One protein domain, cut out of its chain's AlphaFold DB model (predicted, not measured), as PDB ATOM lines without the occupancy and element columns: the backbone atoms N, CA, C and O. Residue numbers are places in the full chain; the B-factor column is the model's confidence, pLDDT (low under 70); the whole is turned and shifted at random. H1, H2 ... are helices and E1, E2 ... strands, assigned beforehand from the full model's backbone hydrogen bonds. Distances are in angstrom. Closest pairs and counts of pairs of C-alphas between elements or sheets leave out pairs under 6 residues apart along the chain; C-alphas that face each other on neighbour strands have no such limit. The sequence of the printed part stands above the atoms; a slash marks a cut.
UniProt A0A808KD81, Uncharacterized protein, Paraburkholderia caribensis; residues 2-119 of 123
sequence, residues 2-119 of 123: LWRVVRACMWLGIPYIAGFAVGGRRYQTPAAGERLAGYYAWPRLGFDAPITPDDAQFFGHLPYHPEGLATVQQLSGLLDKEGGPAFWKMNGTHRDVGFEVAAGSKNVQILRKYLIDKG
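What this domain is: This is residues 2 to 119 of the 123 residues of an uncharacterized protein of Paraburkholderia caribensis (UniProt A0A808KD81). A long, narrow ribbon of two antiparallel strands, E1 and E2, runs along the domain, and the short helix H2 packs on it near the middle of the whole. H1 and H6 lie near the end where E1 begins and E2 ends; H5 lies near the other end, and the centres of H2, H4 and H5 make a triangle, while two long loops, residues 25 to 37 and 57 to 74, reach as far as 25 A and 23 A from the mean of all C-alphas. The printed part has 118 residues with six named helices and two named strands, in the order H1 E1 H2 H3 H4 H5 E2 H6, and its class is mixed, helices and strands. It is compact, with a radius of gyration of the C-alphas of 14.9 A, and its C-alphas span 45 by 38 by 29 A.

Where its parts are: Find C-alpha 2 at (130.513, 97.652, 94.753); from there H1 runs 15.2 A to residue 12. E1, residues 16 to 24, is 24.2 A long and starts with C-alpha 16 at (130.451, 107.434, 86.174). Next come H2, residues 38 to 44, 10.0 A; H3, residues 53 to 56, 4.9 A; H4, residues 75 to 79, 6.2 A; and H5, residues 84 to 91, 10.3 A. E2, residues 93 to 100, is 21.2 A long and bends by 54 degrees at residue 96. H6, residues 106 to 117, is 16.3 A long and ends with C-alpha 117 at (142.459, 97.795, 104.651).

How they stand to each other: Start at the sheet: E1 and E2 are antiparallel at 161 degrees, with N 17 and O 99 at 2.9 A and N 97 and O 19 at 2.8 A, both within hydrogen-bond range. Look next at H2, whose closest C-alphas to E1 are Tyr 39 and Ala 21, 4.5 A apart. H2 touches H4, where the C-alphas of Pro 43 and Ser 76 are closest at 6.6 A. H4 and H5 touch only at the corner, with the C-alphas of Leu 79 and Pro 85 closest at 5.0 A. H2 and H6 only just touch, with 3 pairs of C-alphas within 8 A, made by residues 110 to 114 of H6; they are about perpendicular at 87 degrees, and Arg 44 and Tyr 114 have the closest C-alphas, 7.2 A apart. H1 is close to H6 but not clearly touching, with the C-alphas of Trp 3 and Leu 111 closest at 7.8 A. H3 touches no helix and is apart from H2 and H4. In H1, H4, H5 and H6 every O i to N i+4 pair is within hydrogen-bond range; H2 has 1 of 3, and 2 of 4 O i to N i+3 pairs, while H3 is too short for an O i to N i+4 pair.

The domain as a whole: The two C-alphas farthest apart are those of Leu 12 and Pro 63, 47.1 A. The printed part has no cut; its long links are E1 to H2 and H3 to H4. Look for low confidence, pLDDT under 70, in residues 29 to 34 and 60 to 66; the mean of the printed part is 89.0.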
ATOM      1  N   LEU A   2     130.109  96.490  95.571       92.25
ATOM      2  CA  LEU A   2     130.513  97.652  94.753       92.25
ATOM      3  C   LEU A   2     131.665  97.398  93.761       92.25
ATOM      4  O   LEU A   2     131.544  97.769  92.603       92.25
ATOM      5  N   TRP A   3     132.738  96.700  94.154       94.56
ATOM      6  CA  TRP A   3     133.850  96.398  93.235       94.56
ATOM      7  C   TRP A   3     133.409  95.664  91.959       94.56
ATOM      8  O   TRP A   3     133.902  95.943  90.871       94.56
ATOM      9  N   ARG A   4     132.434  94.751  92.071       94.94
ATOM     10  CA  ARG A   4     131.886  94.040  90.906       94.94
ATOM     11  C   ARG A   4     131.151  94.998  89.968       94.94
ATOM     12  O   ARG A   4     131.288  94.851  88.761       94.94
ATOM     13  N   VAL A   5     130.428  95.971  90.526       96.44
ATOM     14  CA  VAL A   5     129.740  97.021  89.761       96.44
ATOM     15  C   VAL A   5     130.759  97.902  89.045       96.44
ATOM     16  O   VAL A   5     130.662  98.055  87.837       96.44
ATOM     17  N   VAL A   6     131.794  98.378  89.746       96.75
ATOM     18  CA  VAL A   6     132.866  99.192  89.147       96.75
ATOM     19  C   VAL A   6     133.537  98.456  87.984       96.75
ATOM     20  O   VAL A   6     133.676  99.024  86.906       96.75
ATOM     21  N   ARG A   7     133.879  97.168  88.144       95.94
ATOM     22  CA  ARG A   7     134.451  96.379  87.038       95.94
ATOM     23  C   ARG A   7     133.485  96.189  85.868       95.94
ATOM     24  O   ARG A   7     133.926  96.206  84.725       95.94
ATOM     25  N   ALA A   8     132.194  95.997  86.137       97.56
ATOM     26  CA  ALA A   8     131.191  95.913  85.079       97.56
ATOM     27  C   ALA A   8     131.079  97.244  84.322       97.56
ATOM     28  O   ALA A   8     131.079  97.240  83.098       97.56
ATOM     29  N   CYS A   9     131.076  98.376  85.030       97.94
ATOM     30  CA  CYS A   9     131.097  99.703  84.420       97.94
ATOM     31  C   CYS A   9     132.351  99.918  83.560       97.94
ATOM     32  O   CYS A   9     132.218 100.377  82.431       97.94
ATOM     33  N   MET A  10     133.538  99.511  84.031       96.56
ATOM     34  CA  MET A  10     134.774  99.557  83.231       96.56
ATOM     35  C   MET A  10     134.643  98.749  81.935       96.56
ATOM     36  O   MET A  10     135.024  99.228  80.874       96.56
ATOM     37  N   TRP A  11     134.089  97.535  82.013       97.38
ATOM     38  CA  TRP A  11     133.914  96.663  80.849       97.38
ATOM     39  C   TRP A  11     132.864  97.191  79.861       97.38
ATOM     40  O   TRP A  11     133.030  97.052  78.654       97.38
ATOM     41  N   LEU A  12     131.809  97.830  80.370       98.00
ATOM     42  CA  LEU A  12     130.727  98.421  79.576       98.00
ATOM     43  C   LEU A  12     131.022  99.853  79.097       98.00
ATOM     44  O   LEU A  12     130.187 100.440  78.415       98.00
ATOM     45  N   GLY A  13     132.161 100.443  79.469       97.25
ATOM     46  CA  GLY A  13     132.487 101.833  79.134       97.25
ATOM     47  C   GLY A  13     131.606 102.874  79.839       97.25
ATOM     48  O   GLY A  13     131.454 103.983  79.335       97.25
ATOM     49  N   ILE A  14     131.019 102.541  80.993       98.31
ATOM     50  CA  ILE A  14     130.226 103.471  81.811       98.31
ATOM     51  C   ILE A  14     131.194 104.258  82.710       98.31
ATOM     52  O   ILE A  14     131.780 103.669  83.622       98.31
ATOM     53  N   PRO A  15     131.377 105.575  82.495       97.88
ATOM     54  CA  PRO A  15     132.470 106.317  83.124       97.88
ATOM     55  C   PRO A  15     132.164 106.770  84.556       97.88
ATOM     56  O   PRO A  15     133.078 107.135  85.294       97.88
ATOM     57  N   TYR A  16     130.890 106.772  84.954       98.00
ATOM     58  CA  TYR A  16     130.451 107.434  86.174       98.00
ATOM     59  C   TYR A  16     129.268 106.719  86.822       98.00
ATOM     60  O   TYR A  16     128.347 106.273  86.138       98.00
ATOM     61  N   ILE A  17     129.283 106.647  88.151       98.19
ATOM     62  CA  ILE A  17     128.161 106.182  88.969       98.19
ATOM     63  C   ILE A  17     127.722 107.355  89.844       98.19
ATOM     64  O   ILE A  17     128.541 107.954  90.538       98.19
ATOM     65  N   ALA A  18     126.429 107.665  89.831       97.50
ATOM     66  CA  ALA A  18     125.828 108.677  90.690       97.50
ATOM     67  C   ALA A  18     124.873 108.020  91.692       97.50
ATOM     68  O   ALA A  18     124.315 106.952  91.428       97.50
ATOM     69  N   GLY A  19     124.661 108.663  92.834       96.31
ATOM     70  CA  GLY A  19     123.662 108.228  93.799       96.31
ATOM     71  C   GLY A  19     123.427 109.256  94.892       96.31
ATOM     72  O   GLY A  19     124.140 110.249  94.986       96.31
ATOM     73  N   PHE A  20     122.443 108.985  95.745       95.88
ATOM     74  CA  PHE A  20     122.112 109.835  96.882       95.88
ATOM     75  C   PHE A  20     122.488 109.140  98.192       95.88
ATOM     76  O   PHE A  20     121.924 108.108  98.572       95.88
ATOM     77  N   ALA A  21     123.471 109.692  98.895       95.31
ATOM     78  CA  ALA A  21     123.983 109.129 100.131       95.31
ATOM     79  C   ALA A  21     123.099 109.558 101.312       95.31
ATOM     80  O   ALA A  21     123.301 110.614 101.890       95.31
ATOM     81  N   VAL A  22     122.111 108.742 101.683       92.81
ATOM     82  CA  VAL A  22     121.119 109.059 102.733       92.81
ATOM     83  C   VAL A  22     121.688 109.100 104.160       92.81
ATOM     84  O   VAL A  22     122.634 108.383 104.486       92.81
ATOM     85  N   GLY A  23     121.061 109.887 105.041       91.56
ATOM     86  CA  GLY A  23     121.383 109.950 106.471       91.56
ATOM     87  C   GLY A  23     122.014 111.262 106.948       91.56
ATOM     88  O   GLY A  23     121.986 112.285 106.264       91.56
ATOM     89  N   GLY A  24     122.582 111.221 108.152       88.50
ATOM     90  CA  GLY A  24     123.295 112.345 108.759       88.50
ATOM     91  C   GLY A  24     122.380 113.364 109.437       88.50
ATOM     92  O   GLY A  24     121.196 113.109 109.657       88.50
ATOM     93  N   ARG A  25     122.940 114.521 109.803       85.94
ATOM     94  CA  ARG A  25     122.307 115.482 110.728       85.94
ATOM     95  C   ARG A  25     120.941 116.020 110.280       85.94
ATOM     96  O   ARG A  25     120.124 116.336 111.135       85.94
ATOM     97  N   ARG A  26     120.685 116.132 108.968       82.19
ATOM     98  CA  ARG A  26     119.418 116.660 108.413       82.19
ATOM     99  C   ARG A  26     118.430 115.581 107.983       82.19
ATOM    100  O   ARG A  26     117.386 115.909 107.434       82.19
ATOM    101  N   TYR A  27     118.759 114.304 108.157       81.00
ATOM    102  CA  TYR A  27     117.856 113.229 107.765       81.00
ATOM    103  C   TYR A  27     116.982 112.831 108.951       81.00
ATOM    104  O   TYR A  27     117.492 112.441 110.005       81.00
ATOM    105  N   GLN A  28     115.663 112.939 108.784       77.75
ATOM    106  CA  GLN A  28     114.716 112.546 109.819       77.75
ATOM    107  C   GLN A  28     114.906 111.057 110.118       77.75
ATOM    108  O   GLN A  28     114.872 110.218 109.218       77.75
ATOM    109  N   THR A  29     115.185 110.729 111.380       68.25
ATOM    110  CA  THR A  29     115.380 109.331 111.776       68.25
ATOM    111  C   THR A  29     114.036 108.609 111.623       68.25
ATOM    112  O   THR A  29     113.045 109.108 112.162       68.25
ATOM    113  N   PRO A  30     113.962 107.487 110.881       67.81
ATOM    114  CA  PRO A  30     112.737 106.702 110.782       67.81
ATOM    115  C   PRO A  30     112.222 106.318 112.174       67.81
ATOM    116  O   PRO A  30     113.015 106.130 113.095       67.81
ATOM    117  N   ALA A  31     110.906 106.143 112.321       64.12
ATOM    118  CA  ALA A  31     110.267 105.807 113.601       64.12
ATOM    119  C   ALA A  31     110.841 104.539 114.275       64.12
ATOM    120  O   ALA A  31     110.746 104.391 115.488       64.12
ATOM    121  N   ALA A  32     111.484 103.658 113.500       69.38
ATOM    122  CA  ALA A  32     112.182 102.465 113.979       69.38
ATOM    123  C   ALA A  32     113.556 102.740 114.639       69.38
ATOM    124  O   ALA A  32     114.227 101.805 115.061       69.38
ATOM    125  N   GLY A  33     114.005 103.997 114.727       62.16
ATOM    126  CA  GLY A  33     115.189 104.401 115.497       62.16
ATOM    127  C   GLY A  33     116.549 104.168 114.825       62.16
ATOM    128  O   GLY A  33     117.554 104.708 115.289       62.16
ATOM    129  N   GLU A  34     116.619 103.435 113.712       68.19
ATOM    130  CA  GLU A  34     117.879 103.231 112.993       68.19
ATOM    131  C   GLU A  34     118.274 104.469 112.178       68.19
ATOM    132  O   GLU A  34     117.619 104.862 111.210       68.19
ATOM    133  N   ARG A  35     119.399 105.094 112.543       72.31
ATOM    134  CA  ARG A  35     119.998 106.158 111.732       72.31
ATOM    135  C   ARG A  35     120.645 105.566 110.484       72.31
ATOM    136  O   ARG A  35     121.620 104.823 110.575       72.31
ATOM    137  N   LEU A  36     120.168 105.983 109.313       86.31
ATOM    138  CA  LEU A  36     120.830 105.674 108.048       86.31
ATOM    139  C   LEU A  36     122.233 106.299 108.022       86.31
ATOM    140  O   LEU A  36     122.412 107.482 108.315       86.31
ATOM    141  N   ALA A  37     123.231 105.497 107.653       90.69
ATOM    142  CA  ALA A  37     124.640 105.889 107.644       90.69
ATOM    143  C   ALA A  37     125.225 106.009 106.226       90.69
ATOM    144  O   ALA A  37     126.444 105.998 106.060       90.69
ATOM    145  N   GLY A  38     124.378 106.124 105.199       93.69
ATOM    146  CA  GLY A  38     124.800 106.223 103.800       93.69
ATOM    147  C   GLY A  38     125.771 107.382 103.571       93.69
ATOM    148  O   GLY A  38     126.867 107.159 103.063       93.69
ATOM    149  N   TYR A  39     125.423 108.587 104.024       94.75
ATOM    150  CA  TYR A  39     126.273 109.783 103.949       94.75
ATOM    151  C   TYR A  39     127.699 109.553 104.477       94.75
ATOM    152  O   TYR A  39     128.639 110.184 104.007       94.75
ATOM    153  N   TYR A  40     127.876 108.643 105.440       95.31
ATOM    154  CA  TYR A  40     129.167 108.303 106.027       95.31
ATOM    155  C   TYR A  40     129.843 107.111 105.335       95.31
ATOM    156  O   TYR A  40     131.063 107.087 105.176       95.31
ATOM    157  N   ALA A  41     129.062 106.111 104.922       94.88
ATOM    158  CA  ALA A  41     129.566 104.886 104.317       94.88
ATOM    159  C   ALA A  41     130.021 105.089 102.865       94.88
ATOM    160  O   ALA A  41     131.113 104.645 102.512       94.88
ATOM    161  N   TRP A  42     129.219 105.770 102.038       96.88
ATOM    162  CA  TRP A  42     129.504 105.951 100.611       96.88
ATOM    163  C   TRP A  42     130.843 106.665 100.366       96.88
ATOM    164  O   TRP A  42     131.642 106.137  99.587       96.88
ATOM    165  N   PRO A  43     131.183 107.768 101.065       96.69
ATOM    166  CA  PRO A  43     132.450 108.447 100.815       96.69
ATOM    167  C   PRO A  43     133.690 107.617 101.157       96.69
ATOM    168  O   PRO A  43     134.706 107.668 100.470       96.69
ATOM    169  N   ARG A  44     133.588 106.747 102.170       95.88
ATOM    170  CA  ARG A  44     134.665 105.811 102.534       95.88
ATOM    171  C   ARG A  44     134.902 104.724 101.487       95.88
ATOM    172  O   ARG A  44     135.963 104.111 101.487       95.88
ATOM    173  N   LEU A  45     133.915 104.471 100.630       96.56
ATOM    174  CA  LEU A  45     134.028 103.569  99.487       96.56
ATOM    175  C   LEU A  45     134.545 104.282  98.231       96.56
ATOM    176  O   LEU A  45     134.603 103.654  97.181       96.56
ATOM    177  N   GLY A  46     134.911 105.562  98.325       97.25
ATOM    178  CA  GLY A  46     135.442 106.345  97.215       97.25
ATOM    179  C   GLY A  46     134.399 107.154  96.458       97.25
ATOM    180  O   GLY A  46     134.740 107.738  95.440       97.25
ATOM    181  N   PHE A  47     133.147 107.219  96.917       98.25
ATOM    182  CA  PHE A  47     132.232 108.233  96.394       98.25
ATOM    183  C   PHE A  47     132.670 109.619  96.870       98.25
ATOM    184  O   PHE A  47     133.180 109.766  97.977       98.25
ATOM    185  N   ASP A  48     132.480 110.641  96.050       97.94
ATOM    186  CA  ASP A  48     132.901 111.995  96.387       97.94
ATOM    187  C   ASP A  48     131.797 113.008  96.112       97.94
ATOM    188  O   ASP A  48     130.863 112.756  95.348       97.94
ATOM    189  N   ALA A  49     131.896 114.141  96.791       97.38
ATOM    190  CA  ALA A  49     131.012 115.279  96.617       97.38
ATOM    191  C   ALA A  49     131.692 116.538  97.162       97.38
ATOM    192  O   ALA A  49     132.472 116.442  98.119       97.38
ATOM    193  N   PRO A  50     131.351 117.719  96.621       95.94
ATOM    194  CA  PRO A  50     131.909 118.966  97.106       95.94
ATOM    195  C   PRO A  50     131.535 119.214  98.571       95.94
ATOM    196  O   PRO A  50     130.431 118.890  99.027       95.94
ATOM    197  N   ILE A  51     132.464 119.822  99.306       92.50
ATOM    198  CA  ILE A  51     132.181 120.451 100.595       92.50
ATOM    199  C   ILE A  51     131.322 121.683 100.327       92.50
ATOM    200  O   ILE A  51     131.660 122.533  99.505       92.50
ATOM    201  N   THR A  52     130.189 121.771 101.013       90.75
ATOM    202  CA  THR A  52     129.259 122.891 100.869       90.75
ATOM    203  C   THR A  52     129.537 123.959 101.929       90.75
ATOM    204  O   THR A  52     130.098 123.640 102.982       90.75
ATOM    205  N   PRO A  53     129.093 125.215 101.732       86.81
ATOM    206  CA  PRO A  53     129.157 126.236 102.784       86.81
ATOM    207  C   PRO A  53     128.480 125.788 104.089       86.81
ATOM    208  O   PRO A  53     128.927 126.123 105.185       86.81
ATOM    209  N   ASP A  54     127.438 124.961 103.971       85.69
ATOM    210  CA  ASP A  54     126.722 124.375 105.099       85.69
ATOM    211  C   ASP A  54     127.576 123.378 105.897       85.69
ATOM    212  O   ASP A  54     127.365 123.196 107.092       85.69
ATOM    213  N   ASP A  55     128.543 122.711 105.273       86.44
ATOM    214  CA  ASP A  55     129.522 121.882 105.982       86.44
ATOM    215  C   ASP A  55     130.596 122.758 106.628       86.44
ATOM    216  O   ASP A  55     130.950 122.552 107.791       86.44
ATOM    217  N   ALA A  56     131.059 123.761 105.878       82.00
ATOM    218  CA  ALA A  56     132.159 124.627 106.265       82.00
ATOM    219  C   ALA A  56     131.859 125.470 107.510       82.00
ATOM    220  O   ALA A  56     132.767 125.727 108.297       82.00
ATOM    221  N   GLN A  57     130.595 125.832 107.761       83.81
ATOM    222  CA  GLN A  57     130.227 126.559 108.984       83.81
ATOM    223  C   GLN A  57     130.616 125.794 110.265       83.81
ATOM    224  O   GLN A  57     130.931 126.406 111.276       83.81
ATOM    225  N   PHE A  58     130.661 124.457 110.230       79.94
ATOM    226  CA  PHE A  58     131.008 123.640 111.400       79.94
ATOM    227  C   PHE A  58     132.514 123.486 111.606       79.94
ATOM    228  O   PHE A  58     132.938 122.985 112.648       79.94
ATOM    229  N   PHE A  59     133.328 123.911 110.640       77.62
ATOM    230  CA  PHE A  59     134.779 123.819 110.734       77.62
ATOM    231  C   PHE A  59     135.326 124.677 111.883       77.62
ATOM    232  O   PHE A  59     136.177 124.223 112.636       77.62
ATOM    233  N   GLY A  60     134.759 125.864 112.115       67.38
ATOM    234  CA  GLY A  60     135.188 126.756 113.201       67.38
ATOM    235  C   GLY A  60     134.640 126.424 114.596       67.38
ATOM    236  O   GLY A  60     135.071 127.031 115.571       67.38
ATOM    237  N   HIS A  61     133.685 125.496 114.720       66.06
ATOM    238  CA  HIS A  61     132.932 125.284 115.968       66.06
ATOM    239  C   HIS A  61     133.350 124.050 116.770       66.06
ATOM    240  O   HIS A  61     132.758 123.773 117.813       66.06
ATOM    241  N   LEU A  62     134.347 123.292 116.309       63.41
ATOM    242  CA  LEU A  62     134.757 122.062 116.978       63.41
ATOM    243  C   LEU A  62     136.131 122.220 117.633       63.41
ATOM    244  O   LEU A  62     137.098 122.515 116.935       63.41
ATOM    245  N   PRO A  63     136.253 121.947 118.945       55.50
ATOM    246  CA  PRO A  63     137.512 122.099 119.682       55.50
ATOM    247  C   PRO A  63     138.624 121.145 119.214       55.50
ATOM    248  O   PRO A  63     139.780 121.339 119.565       55.50
ATOM    249  N   TYR A  64     138.285 120.139 118.403       58.09
ATOM    250  CA  TYR A  64     139.215 119.163 117.824       58.09
ATOM    251  C   TYR A  64     139.257 119.245 116.297       58.09
ATOM    252  O   TYR A  64     139.435 118.227 115.630       58.09
ATOM    253  N   HIS A  65     138.984 120.422 115.728       62.19
ATOM    254  CA  HIS A  65     139.016 120.604 114.287       62.19
ATOM    255  C   HIS A  65     140.451 120.425 113.759       62.19
ATOM    256  O   HIS A  65     141.341 121.174 114.160       62.19
ATOM    257  N   PRO A  66     140.699 119.443 112.882       63.72
ATOM    258  CA  PRO A  66     142.028 119.219 112.333       63.72
ATOM    259  C   PRO A  66     142.447 120.349 111.391       63.72
ATOM    260  O   PRO A  66     141.632 120.903 110.647       63.72
ATOM    261  N   GLU A  67     143.736 120.688 111.414       71.19
ATOM    262  CA  GLU A  67     144.279 121.789 110.623       71.19
ATOM    263  C   GLU A  67     144.030 121.611 109.115       71.19
ATOM    264  O   GLU A  67     144.176 120.534 108.522       71.19
ATOM    265  N   GLY A  68     143.665 122.715 108.461       74.44
ATOM    266  CA  GLY A  68     143.510 122.780 107.010       74.44
ATOM    267  C   GLY A  68     142.177 122.267 106.465       74.44
ATOM    268  O   GLY A  68     141.995 122.281 105.249       74.44
ATOM    269  N   LEU A  69     141.216 121.865 107.299       75.31
ATOM    270  CA  LEU A  69     139.889 121.451 106.823       75.31
ATOM    271  C   LEU A  69     139.105 122.558 106.114       75.31
ATOM    272  O   LEU A  69     138.397 122.265 105.156       75.31
ATOM    273  N   ALA A  70     139.300 123.823 106.490       75.69
ATOM    274  CA  ALA A  70     138.710 124.961 105.782       75.69
ATOM    275  C   ALA A  70     139.140 125.069 104.306       75.69
ATOM    276  O   ALA A  70     138.447 125.694 103.511       75.69
ATOM    277  N   THR A  71     140.263 124.451 103.926       81.44
ATOM    278  CA  THR A  71     140.755 124.439 102.534       81.44
ATOM    279  C   THR A  71     140.273 123.235 101.729       81.44
ATOM    280  O   THR A  71     140.515 123.147 100.526       81.44
ATOM    281  N   VAL A  72     139.591 122.287 102.374       88.38
ATOM    282  CA  VAL A  72     139.121 121.073 101.717       88.38
ATOM    283  C   VAL A  72     137.899 121.380 100.861       88.38
ATOM    284  O   VAL A  72     136.890 121.886 101.342       88.38
ATOM    285  N   GLN A  73     137.975 120.993  99.590       92.38
ATOM    286  CA  GLN A  73     136.899 121.202  98.619       92.38
ATOM    287  C   GLN A  73     136.032 119.962  98.382       92.38
ATOM    288  O   GLN A  73     134.923 120.095  97.880       92.38
ATOM    289  N   GLN A  74     136.516 118.768  98.733       95.19
ATOM    290  CA  GLN A  74     135.864 117.488  98.441       95.19
ATOM    291  C   GLN A  74     135.797 116.599  99.687       95.19
ATOM    292  O   GLN A  74     136.716 116.621 100.512       95.19
ATOM    293  N   LEU A  75     134.756 115.770  99.807       95.38
ATOM    294  CA  LEU A  75     134.614 114.816 100.913       95.38
ATOM    295  C   LEU A  75     135.804 113.869 101.030       95.38
ATOM    296  O   LEU A  75     136.236 113.576 102.144       95.38
ATOM    297  N   SER A  76     136.368 113.415  99.913       95.00
ATOM    298  CA  SER A  76     137.569 112.579  99.948       95.00
ATOM    299  C   SER A  76     138.729 113.284 100.660       95.00
ATOM    300  O   SER A  76     139.339 112.712 101.554       95.00
ATOM    301  N   GLY A  77     138.967 114.562 100.344       93.62
ATOM    302  CA  GLY A  77     139.983 115.373 101.016       93.62
ATOM    303  C   GLY A  77     139.685 115.606 102.500       93.62
ATOM    304  O   GLY A  77     140.614 115.681 103.297       93.62
ATOM    305  N   LEU A  78     138.407 115.672 102.886       92.00
ATOM    306  CA  LEU A  78     137.986 115.783 104.289       92.00
ATOM    307  C   LEU A  78     138.335 114.495 105.031       92.00
ATOM    308  O   LEU A  78     138.872 114.549 106.130       92.00
ATOM    309  N   LEU A  79     138.046 113.342 104.433       92.19
ATOM    310  CA  LEU A  79     138.294 112.039 105.044       92.19
ATOM    311  C   LEU A  79     139.777 111.652 105.096       92.19
ATOM    312  O   LEU A  79     140.140 110.851 105.955       92.19
ATOM    313  N   ASP A  80     140.609 112.226 104.226       91.38
ATOM    314  CA  ASP A  80     142.064 112.031 104.222       91.38
ATOM    315  C   ASP A  80     142.767 112.782 105.374       91.38
ATOM    316  O   ASP A  80     143.909 112.470 105.713       91.38
ATOM    317  N   LYS A  81     142.110 113.772 105.997       88.38
ATOM    318  CA  LYS A  81     142.668 114.518 107.134       88.38
ATOM    319  C   LYS A  81     142.538 113.729 108.434       88.38
ATOM    320  O   LYS A  81     141.524 113.069 108.682       88.38
ATOM    321  N   GLU A  82     143.538 113.863 109.305       85.50
ATOM    322  CA  GLU A  82     143.443 113.417 110.699       85.50
ATOM    323  C   GLU A  82     142.151 113.966 111.316       85.50
ATOM    324  O   GLU A  82     141.789 115.086 111.014       85.50
ATOM    325  N   GLY A  83     141.381 113.186 112.080       83.81
ATOM    326  CA  GLY A  83     140.099 113.634 112.660       83.81
ATOM    327  C   GLY A  83     138.931 113.850 111.674       83.81
ATOM    328  O   GLY A  83     137.768 113.836 112.091       83.81
ATOM    329  N   GLY A  84     139.188 113.958 110.369       88.94
ATOM    330  CA  GLY A  84     138.189 114.184 109.322       88.94
ATOM    331  C   GLY A  84     137.054 113.151 109.279       88.94
ATOM    332  O   GLY A  84     135.880 113.532 109.281       88.94
ATOM    333  N   PRO A  85     137.338 111.834 109.343       90.25
ATOM    334  CA  PRO A  85     136.294 110.815 109.430       90.25
ATOM    335  C   PRO A  85     135.414 110.925 110.680       90.25
ATOM    336  O   PRO A  85     134.225 110.615 110.608       90.25
ATOM    337  N   ALA A  86     135.961 111.345 111.824       88.81
ATOM    338  CA  ALA A  86     135.173 111.549 113.039       88.81
ATOM    339  C   ALA A  86     134.282 112.790 112.902       88.81
ATOM    340  O   ALA A  86     133.079 112.713 113.166       88.81
ATOM    341  N   PHE A  87     134.844 113.892 112.392       87.56
ATOM    342  CA  PHE A  87     134.098 115.101 112.052       87.56
ATOM    343  C   PHE A  87     132.916 114.782 111.132       87.56
ATOM    344  O   PHE A  87     131.778 115.138 111.443       87.56
ATOM    345  N   TRP A  88     133.172 114.077 110.025       91.50
ATOM    346  CA  TRP A  88     132.148 113.774 109.030       91.50
ATOM    347  C   TRP A  88     131.076 112.846 109.593       91.50
ATOM    348  O   TRP A  88     129.897 113.048 109.334       91.50
ATOM    349  N   LYS A  89     131.445 111.872 110.433       91.19
ATOM    350  CA  LYS A  89     130.465 111.010 111.106       91.19
ATOM    351  C   LYS A  89     129.494 111.816 111.972       91.19
ATOM    352  O   LYS A  89     128.308 111.512 111.977       91.19
ATOM    353  N   MET A  90     129.973 112.829 112.691       87.56
ATOM    354  CA  MET A  90     129.133 113.628 113.591       87.56
ATOM    355  C   MET A  90     128.310 114.683 112.852       87.56
ATOM    356  O   MET A  90     127.130 114.859 113.143       87.56
ATOM    357  N   ASN A  91     128.927 115.372 111.893       88.12
ATOM    358  CA  ASN A  91     128.360 116.577 111.290       88.12
ATOM    359  C   ASN A  91     127.849 116.358 109.872       88.12
ATOM    360  O   ASN A  91     127.109 117.194 109.372       88.12
ATOM    361  N   GLY A  92     128.230 115.270 109.211       91.31
ATOM    362  CA  GLY A  92     127.863 115.041 107.826       91.31
ATOM    363  C   GLY A  92     126.357 114.916 107.619       91.31
ATOM    364  O   GLY A  92     125.576 114.629 108.531       91.31
ATOM    365  N   THR A  93     125.950 115.145 106.378       93.06
ATOM    366  CA  THR A  93     124.553 115.103 105.954       93.06
ATOM    367  C   THR A  93     124.431 114.450 104.591       93.06
ATOM    368  O   THR A  93     125.404 114.379 103.835       93.06
ATOM    369  N   HIS A  94     123.223 113.992 104.285       93.25
ATOM    370  CA  HIS A  94     122.886 113.435 102.991       93.25
ATOM    371  C   HIS A  94     123.208 114.383 101.838       93.25
ATOM    372  O   HIS A  94     123.161 115.603 102.003       93.25
ATOM    373  N   ARG A  95     123.534 113.810 100.680       94.81
ATOM    374  CA  ARG A  95     123.771 114.543  99.431       94.81
ATOM    375  C   ARG A  95     123.875 113.606  98.239       94.81
ATOM    376  O   ARG A  95     124.098 112.405  98.413       94.81
ATOM    377  N   ASP A  96     123.796 114.192  97.053       97.50
ATOM    378  CA  ASP A  96     124.266 113.556  95.831       97.50
ATOM    379  C   ASP A  96     125.774 113.315  95.905       97.50
ATOM    380  O   ASP A  96     126.543 114.155  96.379       97.50
ATOM    381  N   VAL A  97     126.183 112.138  95.452       98.12
ATOM    382  CA  VAL A  97     127.571 111.701  95.414       98.12
ATOM    383  C   VAL A  97     127.892 111.064  94.070       98.12
ATOM    384  O   VAL A  97     127.034 110.480  93.402       98.12
ATOM    385  N   GLY A  98     129.159 111.166  93.694       98.25
ATOM    386  CA  GLY A  98     129.702 110.691  92.435       98.25
ATOM    387  C   GLY A  98     130.804 109.666  92.600       98.25
ATOM    388  O   GLY A  98     131.517 109.667  93.600       98.25
ATOM    389  N   PHE A  99     130.985 108.822  91.595       98.50
ATOM    390  CA  PHE A  99     132.103 107.895  91.513       98.50
ATOM    391  C   PHE A  99     132.611 107.806  90.078       98.50
ATOM    392  O   PHE A  99     131.931 107.265  89.205       98.50
ATOM    393  N   GLU A 100     133.824 108.302  89.842       98.25
ATOM    394  CA  GLU A 100     134.516 108.147  88.565       98.25
ATOM    395  C   GLU A 100     135.119 106.741  88.440       98.25
ATOM    396  O   GLU A 100     135.891 106.295  89.289       98.25
ATOM    397  N   VAL A 101     134.777 106.033  87.364       97.94
ATOM    398  CA  VAL A 101     135.091 104.606  87.174       97.94
ATOM    399  C   VAL A 101     136.474 104.370  86.551       97.94
ATOM    400  O   VAL A 101     136.959 103.240  86.570       97.94
ATOM    401  N   ALA A 102     137.142 105.401  86.024       96.62
ATOM    402  CA  ALA A 102     138.465 105.251  85.416       96.62
ATOM    403  C   ALA A 102     139.451 104.569  86.384       96.62
ATOM    404  O   ALA A 102     139.526 104.925  87.555       96.62
ATOM    405  N   ALA A 103     140.231 103.590  85.912       92.50
ATOM    406  CA  ALA A 103     141.086 102.771  86.784       92.50
ATOM    407  C   ALA A 103     142.111 103.586  87.600       92.50
ATOM    408  O   ALA A 103     142.498 103.174  88.691       92.50
ATOM    409  N   GLY A 104     142.529 104.742  87.073       94.81
ATOM    410  CA  GLY A 104     143.414 105.689  87.749       94.81
ATOM    411  C   GLY A 104     142.706 106.762  88.581       94.81
ATOM    412  O   GLY A 104     143.403 107.568  89.191       94.81
ATOM    413  N   SER A 105     141.369 106.802  88.623       96.81
ATOM    414  CA  SER A 105     140.625 107.844  89.338       96.81
ATOM    415  C   SER A 105     140.870 107.783  90.844       96.81
ATOM    416  O   SER A 105     141.111 106.714  91.421       96.81
ATOM    417  N   LYS A 106     140.738 108.933  91.514       96.62
ATOM    418  CA  LYS A 106     140.817 109.000  92.981       96.62
ATOM    419  C   LYS A 106     139.768 108.084  93.629       96.62
ATOM    420  O   LYS A 106     140.068 107.392  94.598       96.62
ATOM    421  N   ASN A 107     138.565 108.022  93.059       97.94
ATOM    422  CA  ASN A 107     137.457 107.196  93.541       97.94
ATOM    423  C   ASN A 107     137.816 105.698  93.558       97.94
ATOM    424  O   ASN A 107     137.638 105.023  94.577       97.94
ATOM    425  N   VAL A 108     138.392 105.180  92.466       97.50
ATOM    426  CA  VAL A 108     138.842 103.779  92.375       97.50
ATOM    427  C   VAL A 108     140.011 103.506  93.320       97.50
ATOM    428  O   VAL A 108     140.035 102.456  93.967       97.50
ATOM    429  N   GLN A 109     140.952 104.443  93.449       96.94
ATOM    430  CA  GLN A 109     142.077 104.309  94.378       96.94
ATOM    431  C   GLN A 109     141.609 104.217  95.838       96.94
ATOM    432  O   GLN A 109     142.053 103.321  96.563       96.94
ATOM    433  N   ILE A 110     140.665 105.069  96.257       97.12
ATOM    434  CA  ILE A 110     140.069 105.019  97.603       97.12
ATOM    435  C   ILE A 110     139.341 103.691  97.817       97.12
ATOM    436  O   ILE A 110     139.544 103.046  98.846       97.12
ATOM    437  N   LEU A 111     138.542 103.237  96.845       97.06
ATOM    438  CA  LEU A 111     137.857 101.947  96.938       97.06
ATOM    439  C   LEU A 111     138.850 100.788  97.086       97.06
ATOM    440  O   LEU A 111     138.665  99.921  97.942       97.06
ATOM    441  N   ARG A 112     139.918 100.768  96.279       95.69
ATOM    442  CA  ARG A 112     140.965  99.740  96.363       95.69
ATOM    443  C   ARG A 112     141.625  99.759  97.738       95.69
ATOM    444  O   ARG A 112     141.716  98.703  98.361       95.69
ATOM    445  N   LYS A 113     142.021 100.939  98.229       95.06
ATOM    446  CA  LYS A 113     142.592 101.101  99.571       95.06
ATOM    447  C   LYS A 113     141.642 100.573 100.644       95.06
ATOM    448  O   LYS A 113     142.054  99.759 101.461       95.06
ATOM    449  N   TYR A 114     140.368 100.962 100.603       95.38
ATOM    450  CA  TYR A 114     139.359 100.488 101.552       95.38
ATOM    451  C   TYR A 114     139.264  98.957 101.570       95.38
ATOM    452  O   TYR A 114     139.203  98.345 102.635       95.38
ATOM    453  N   LEU A 115     139.250  98.320 100.398       95.50
ATOM    454  CA  LEU A 115     139.158  96.864 100.289       95.50
ATOM    455  C   LEU A 115     140.420  96.157 100.801       95.50
ATOM    456  O   LEU A 115     140.287  95.103 101.420       95.50
ATOM    457  N   ILE A 116     141.609  96.730 100.585       95.56
ATOM    458  CA  ILE A 116     142.872  96.226 101.150       95.56
ATOM    459  C   ILE A 116     142.855  96.349 102.676       95.56
ATOM    460  O   ILE A 116     143.052  95.352 103.367       95.56
ATOM    461  N   ASP A 117     142.521  97.528 103.206       94.19
ATOM    462  CA  ASP A 117     142.459  97.795 104.651       94.19
ATOM    463  C   ASP A 117     141.439  96.882 105.368       94.19
ATOM    464  O   ASP A 117     141.536  96.639 106.571       94.19
ATOM    465  N   LYS A 118     140.440  96.366 104.638       94.06
ATOM    466  CA  LYS A 118     139.436  95.409 105.131       94.06
ATOM    467  C   LYS A 118     139.755  93.939 104.838       94.06
ATOM    468  O   LYS A 118     138.967  93.079 105.220       94.06
ATOM    469  N   GLY A 119     140.874  93.641 104.178       94.81
ATOM    470  CA  GLY A 119     141.298  92.273 103.861       94.81
ATOM    471  C   GLY A 119     140.520  91.604 102.722       94.81
ATOM    472  O   GLY A 119     140.602  90.390 102.553       94.81
TER     473      GLY A 119